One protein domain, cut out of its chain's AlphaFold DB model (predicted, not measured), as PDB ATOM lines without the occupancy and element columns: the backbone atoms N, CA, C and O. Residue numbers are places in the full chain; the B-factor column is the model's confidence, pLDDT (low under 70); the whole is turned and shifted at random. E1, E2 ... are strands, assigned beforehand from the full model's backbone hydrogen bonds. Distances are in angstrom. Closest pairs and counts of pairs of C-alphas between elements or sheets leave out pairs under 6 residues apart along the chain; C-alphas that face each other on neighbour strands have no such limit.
ATOM      1  N   TYR A   3     346.199 455.376 349.276       93.56
ATOM      2  CA  TYR A   3     346.700 454.565 348.164       93.56
ATOM      3  C   TYR A   3     347.572 455.422 347.253       93.56
ATOM      4  O   TYR A   3     347.197 456.555 346.951       93.56
ATOM      5  N   VAL A   4     348.698 454.871 346.799       94.12
ATOM      6  CA  VAL A   4     349.632 455.516 345.867       94.12
ATOM      7  C   VAL A   4     350.148 454.464 344.889       94.12
ATOM      8  O   VAL A   4     350.447 453.343 345.302       94.12
ATOM      9  N   GLY A   5     350.280 454.825 343.614       92.81
ATOM     10  CA  GLY A   5     350.798 453.940 342.567       92.81
ATOM     11  C   GLY A   5     349.689 453.469 341.633       92.81
ATOM     12  O   GLY A   5     348.798 454.251 341.321       92.81
ATOM     13  N   ALA A   6     349.759 452.221 341.164       91.69
ATOM     14  CA  ALA A   6     348.710 451.639 340.329       91.69
ATOM     15  C   ALA A   6     347.451 451.388 341.177       91.69
ATOM     16  O   ALA A   6     347.475 450.586 342.114       91.69
ATOM     17  N   ILE A   7     346.364 452.091 340.866       90.19
ATOM     18  CA  ILE A   7     345.092 452.047 341.588       90.19
ATOM     19  C   ILE A   7     344.030 451.497 340.645       90.19
ATOM     20  O   ILE A   7     343.885 451.955 339.519       90.19
ATOM     21  N   GLY A   8     343.292 450.494 341.114       86.81
ATOM     22  CA  GLY A   8     342.208 449.902 340.345       86.81
ATOM     23  C   GLY A   8     340.953 450.788 340.313       86.81
ATOM     24  O   GLY A   8     340.670 451.496 341.285       86.81
ATOM     25  N   PRO A   9     340.143 450.678 339.255       87.81
ATOM     26  CA  PRO A   9     340.356 449.816 338.088       87.81
ATOM     27  C   PRO A   9     341.383 450.402 337.099       87.81
ATOM     28  O   PRO A   9     341.653 451.592 337.109       87.81
ATOM     29  N   SER A  10     341.964 449.548 336.250       87.69
ATOM     30  CA  SER A  10     342.774 449.991 335.103       87.69
ATOM     31  C   SER A  10     341.949 450.838 334.129       87.69
ATOM     32  O   SER A  10     340.716 450.785 334.138       87.69
ATOM     33  N   HIS A  11     342.630 451.567 333.242       84.06
ATOM     34  CA  HIS A  11     341.981 452.278 332.143       84.06
ATOM     35  C   HIS A  11     341.196 451.319 331.223       84.06
ATOM     36  O   HIS A  11     341.494 450.119 331.187       84.06
ATOM     37  N   PRO A  12     340.220 451.821 330.437       84.25
ATOM     38  CA  PRO A  12     339.441 450.994 329.508       84.25
ATOM     39  C   PRO A  12     340.271 450.196 328.487       84.25
ATOM     40  O   PRO A  12     339.811 449.166 328.003       84.25
ATOM     41  N   ASP A  13     341.487 450.648 328.168       85.62
ATOM     42  CA  ASP A  13     342.439 449.962 327.281       85.62
ATOM     43  C   ASP A  13     343.291 448.886 327.994       85.62
ATOM     44  O   ASP A  13     344.154 448.260 327.379       85.62
ATOM     45  N   GLY A  14     343.051 448.657 329.288       86.00
ATOM     46  CA  GLY A  14     343.767 447.698 330.127       86.00
ATOM     47  C   GLY A  14     345.068 448.229 330.733       86.00
ATOM     48  O   GLY A  14     345.669 447.535 331.560       86.00
ATOM     49  N   THR A  15     345.506 449.442 330.380       87.50
ATOM     50  CA  THR A  15     346.727 450.024 330.950       87.50
ATOM     51  C   THR A  15     346.533 450.385 332.430       87.50
ATOM     52  O   THR A  15     345.429 450.765 332.841       87.50
ATOM     53  N   PRO A  16     347.573 450.250 333.282       88.00
ATOM     54  CA  PRO A  16     347.442 450.581 334.694       88.00
ATOM     55  C   PRO A  16     347.122 452.061 334.883       88.00
ATOM     56  O   PRO A  16     347.796 452.925 334.324       88.00
ATOM     57  N   GLN A  17     346.141 452.342 335.731       87.75
ATOM     58  CA  GLN A  17     345.834 453.696 336.146       87.75
ATOM     59  C   GLN A  17     346.694 454.055 337.361       87.75
ATOM     60  O   GLN A  17     346.585 453.426 338.412       87.75
ATOM     61  N   TYR A  18     347.560 455.057 337.231       90.94
ATOM     62  CA  TYR A  18     348.376 455.537 338.345       90.94
ATOM     63  C   TYR A  18     347.710 456.722 339.032       90.94
ATOM     64  O   TYR A  18     347.072 457.537 338.377       90.94
ATOM     65  N   GLY A  19     347.843 456.829 340.349       92.50
ATOM     66  CA  GLY A  19     347.212 457.925 341.066       92.50
ATOM     67  C   GLY A  19     347.488 457.949 342.556       92.50
ATOM     68  O   GLY A  19     348.347 457.234 343.084       92.50
ATOM     69  N   VAL A  20     346.708 458.788 343.230       94.75
ATOM     70  CA  VAL A  20     346.659 458.894 344.687       94.75
ATOM     71  C   VAL A  20     345.198 458.934 345.107       94.75
ATOM     72  O   VAL A  20     344.425 459.682 344.517       94.75
ATOM     73  N   VAL A  21     344.814 458.164 346.126       95.00
ATOM     74  CA  VAL A  21     343.461 458.208 346.707       95.00
ATOM     75  C   VAL A  21     343.562 458.285 348.227       95.00
ATOM     76  O   VAL A  21     344.078 457.375 348.879       95.00
ATOM     77  N   PHE A  22     343.001 459.347 348.799       96.19
ATOM     78  CA  PHE A  22     342.771 459.485 350.231       96.19
ATOM     79  C   PHE A  22     341.322 459.111 350.543       96.19
ATOM     80  O   PHE A  22     340.392 459.729 350.026       96.19
ATOM     81  N   ARG A  23     341.123 458.111 351.407       95.19
ATOM     82  CA  ARG A  23     339.796 457.679 351.873       95.19
ATOM     83  C   ARG A  23     339.520 458.086 353.314       95.19
ATOM     84  O   ARG A  23     340.425 458.021 354.156       95.19
ATOM     85  N   ARG A  24     338.256 458.414 353.581       95.31
ATOM     86  CA  ARG A  24     337.676 458.570 354.922       95.31
ATOM     87  C   ARG A  24     337.580 457.224 355.646       95.31
ATOM     88  O   ARG A  24     337.813 456.172 355.053       95.31
ATOM     89  N   GLU A  25     337.217 457.272 356.925       95.62
ATOM     90  CA  GLU A  25     336.985 456.082 357.760       95.62
ATOM     91  C   GLU A  25     335.843 455.204 357.236       95.62
ATOM     92  O   GLU A  25     335.934 453.985 357.297       95.62
ATOM     93  N   ASP A  26     334.811 455.814 356.644       93.19
ATOM     94  CA  ASP A  26     333.694 455.101 356.006       93.19
ATOM     95  C   ASP A  26     334.049 454.501 354.631       93.19
ATOM     96  O   ASP A  26     333.201 453.921 353.957       93.19
ATOM     97  N   GLY A  27     335.305 454.638 354.197       91.81
ATOM     98  CA  GLY A  27     335.787 454.136 352.919       91.81
ATOM     99  C   GLY A  27     335.436 455.018 351.718       91.81
ATOM    100  O   GLY A  27     335.861 454.687 350.613       91.81
ATOM    101  N   SER A  28     334.730 456.141 351.869       91.94
ATOM    102  CA  SER A  28     334.523 457.092 350.762       91.94
ATOM    103  C   SER A  28     335.820 457.829 350.392       91.94
ATOM    104  O   SER A  28     336.688 458.046 351.242       91.94
ATOM    105  N   ALA A  29     335.980 458.221 349.123       92.25
ATOM    106  CA  ALA A  29     337.109 459.047 348.694       92.25
ATOM    107  C   ALA A  29     336.921 460.506 349.153       92.25
ATOM    108  O   ALA A  29     335.840 461.074 349.018       92.25
ATOM    109  N   ALA A  30     337.975 461.105 349.704       95.00
ATOM    110  CA  ALA A  30     338.012 462.508 350.117       95.00
ATOM    111  C   ALA A  30     338.813 463.372 349.138       95.00
ATOM    112  O   ALA A  30     338.387 464.479 348.831       95.00
ATOM    113  N   LEU A  31     339.940 462.854 348.643       95.31
ATOM    114  CA  LEU A  31     340.794 463.484 347.637       95.31
ATOM    115  C   LEU A  31     341.351 462.401 346.721       95.31
ATOM    116  O   LEU A  31     341.792 461.361 347.223       95.31
ATOM    117  N   ALA A  32     341.375 462.634 345.411       93.94
ATOM    118  CA  ALA A  32     342.050 461.726 344.504       93.94
ATOM    119  C   ALA A  32     342.582 462.372 343.223       93.94
ATOM    120  O   ALA A  32     342.004 463.323 342.714       93.94
ATOM    121  N   ILE A  33     343.649 461.769 342.699       93.12
ATOM    122  CA  ILE A  33     344.009 461.788 341.279       93.12
ATOM    123  C   ILE A  33     343.601 460.412 340.753       93.12
ATOM    124  O   ILE A  33     344.373 459.457 340.829       93.12
ATOM    125  N   TRP A  34     342.321 460.279 340.408       88.88
ATOM    126  CA  TRP A  34     341.669 459.016 340.054       88.88
ATOM    127  C   TRP A  34     340.269 459.306 339.512       88.88
ATOM    128  O   TRP A  34     339.559 460.137 340.077       88.88
ATOM    129  N   ASP A  35     339.848 458.606 338.461       81.38
ATOM    130  CA  ASP A  35     338.510 458.766 337.872       81.38
ATOM    131  C   ASP A  35     337.698 457.456 337.821       81.38
ATOM    132  O   ASP A  35     336.650 457.392 337.175       81.38
ATOM    133  N   GLY A  36     338.149 456.409 338.522       80.00
ATOM    134  CA  GLY A  36     337.517 455.093 338.467       80.00
ATOM    135  C   GLY A  36     337.870 454.345 337.186       80.00
ATOM    136  O   GLY A  36     339.015 454.333 336.769       80.00
ATOM    137  N   ALA A  37     336.884 453.704 336.552       62.31
ATOM    138  CA  ALA A  37     337.056 453.060 335.237       62.31
ATOM    139  C   ALA A  37     336.976 454.067 334.073       62.31
ATOM    140  O   ALA A  37     336.659 453.694 332.943       62.31
ATOM    141  N   GLY A  38     337.138 455.356 334.375       66.12
ATOM    142  CA  GLY A  38     336.878 456.453 333.462       66.12
ATOM    143  C   GLY A  38     337.949 456.637 332.388       66.12
ATOM    144  O   GLY A  38     338.988 455.971 332.347       66.12
ATOM    145  N   ALA A  39     337.640 457.548 331.465       61.28
ATOM    146  CA  ALA A  39     338.547 457.980 330.415       61.28
ATOM    147  C   ALA A  39     339.488 459.088 330.917       61.28
ATOM    148  O   ALA A  39     339.041 460.083 331.486       61.28
ATOM    149  N   SER A  40     340.776 458.922 330.604       67.56
ATOM    150  CA  SER A  40     341.840 459.922 330.749       67.56
ATOM    151  C   SER A  40     341.471 461.264 330.084       67.56
ATOM    152  O   SER A  40     340.822 461.244 329.032       67.56
ATOM    153  N   PRO A  41     341.899 462.422 330.627       82.25
ATOM    154  CA  PRO A  41     342.777 462.587 331.790       82.25
ATOM    155  C   PRO A  41     342.056 462.511 333.146       82.25
ATOM    156  O   PRO A  41     340.867 462.806 333.273       82.25
ATOM    157  N   GLN A  42     342.797 462.091 334.175       87.25
ATOM    158  CA  GLN A  42     342.318 462.055 335.558       87.25
ATOM    159  C   GLN A  42     342.285 463.475 336.132       87.25
ATOM    160  O   GLN A  42     343.292 464.174 336.013       87.25
ATOM    161  N   PRO A  43     341.198 463.891 336.799       89.31
ATOM    162  CA  PRO A  43     341.211 465.132 337.551       89.31
ATOM    163  C   PRO A  43     341.935 464.938 338.889       89.31
ATOM    164  O   PRO A  43     341.942 463.835 339.452       89.31
ATOM    165  N   ILE A  44     342.452 466.025 339.450       92.75
ATOM    166  CA  ILE A  44     342.555 466.166 340.900       92.75
ATOM    167  C   ILE A  44     341.176 466.569 341.420       92.75
ATOM    168  O   ILE A  44     340.648 467.611 341.053       92.75
ATOM    169  N   ALA A  45     340.572 465.753 342.277       93.75
ATOM    170  CA  ALA A  45     339.236 466.005 342.802       93.75
ATOM    171  C   ALA A  45     339.184 465.852 344.321       93.75
ATOM    172  O   ALA A  45     339.834 464.984 344.907       93.75
ATOM    173  N   VAL A  46     338.386 466.707 344.955       95.44
ATOM    174  CA  VAL A  46     338.075 466.686 346.384       95.44
ATOM    175  C   VAL A  46     336.562 466.604 346.534       95.44
ATOM    176  O   VAL A  46     335.837 467.385 345.911       95.44
ATOM    177  N   TRP A  47     336.086 465.689 347.374       94.88
ATOM    178  CA  TRP A  47     334.657 465.466 347.609       94.88
ATOM    179  C   TRP A  47     334.259 465.814 349.036       94.88
ATOM    180  O   TRP A  47     335.059 465.640 349.955       94.88
ATOM    181  N   ASP A  48     333.016 466.239 349.251       92.94
ATOM    182  CA  ASP A  48     332.403 466.272 350.583       92.94
ATOM    183  C   ASP A  48     331.964 464.859 351.041       92.94
ATOM    184  O   ASP A  48     332.246 463.852 350.387       92.94
ATOM    185  N   ARG A  49     331.310 464.756 352.206       90.06
ATOM    186  CA  ARG A  49     330.835 463.462 352.735       90.06
ATOM    187  C   ARG A  49     329.587 462.932 352.015       90.06
ATOM    188  O   ARG A  49     329.327 461.736 352.078       90.06
ATOM    189  N   ALA A  50     328.831 463.799 351.345       90.62
ATOM    190  CA  ALA A  50     327.678 463.415 350.537       90.62
ATOM    191  C   ALA A  50     328.081 462.945 349.124       90.62
ATOM    192  O   ALA A  50     327.234 462.457 348.382       90.62
ATOM    193  N   GLY A  51     329.366 463.054 348.769       87.44
ATOM    194  CA  GLY A  51     329.906 462.658 347.470       87.44
ATOM    195  C   GLY A  51     329.912 463.781 346.431       87.44
ATOM    196  O   GLY A  51     330.191 463.513 345.264       87.44
ATOM    197  N   ASN A  52     329.644 465.031 346.820       88.62
ATOM    198  CA  ASN A  52     329.704 466.167 345.901       88.62
ATOM    199  C   ASN A  52     331.152 466.609 345.688       88.62
ATOM    200  O   ASN A  52     331.900 466.768 346.655       88.62
TER     201      ASN A  52
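What this domain is: This is residues 3 to 52 of the 189 residues of an uncharacterized protein of Kitasatospora cheerisanensis KCTC 2395 (UniProt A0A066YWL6). Little regular structure: one small sheet of four short strands side by side, E1 E2 E3 E4, with the loops 7 to 17 and 34 to 43 at one end and the turn 24 to 28 at the other. It is a meander, each strand the antiparallel neighbour of the one before. The printed part has 50 residues, 19 of them in the four strands, with no named helix; the class is all strand. It is compact, radius of gyration of the C-alphas 10.9 A, and elongated, spanning 31 by 18 by 14 A.

Where its parts are: E1, residues 3 to 6, 8.6 A, begins at C-alpha 3 (346.700, 454.565, 348.164). E2 is residues 18 to 23, 16.2 A. E3 is residues 29 to 33, 10.5 A. E4, residues 44 to 47, 10.4 A, ends at C-alpha 47 (334.657, 465.466, 347.609).

How they stand to each other: Three antiparallel hairpins have N and O within hydrogen-bond range: E1 and E2 at 160 degrees, N 3 and O 21, 2.9 A; E2 and E3 at 166 degrees, N 22 and O 31, 2.8 A; E3 and E4 at 172 degrees, N 32 and O 45, 2.9 A. Edge strands E1 and E4 are apart.

The domain as a whole: The C-alphas farthest apart, of Asp 13 and Glu 25, are 31.6 A apart. The printed part has no cut. The link E1 to E2 is long. Residues 37 to 40 have pLDDT under 70.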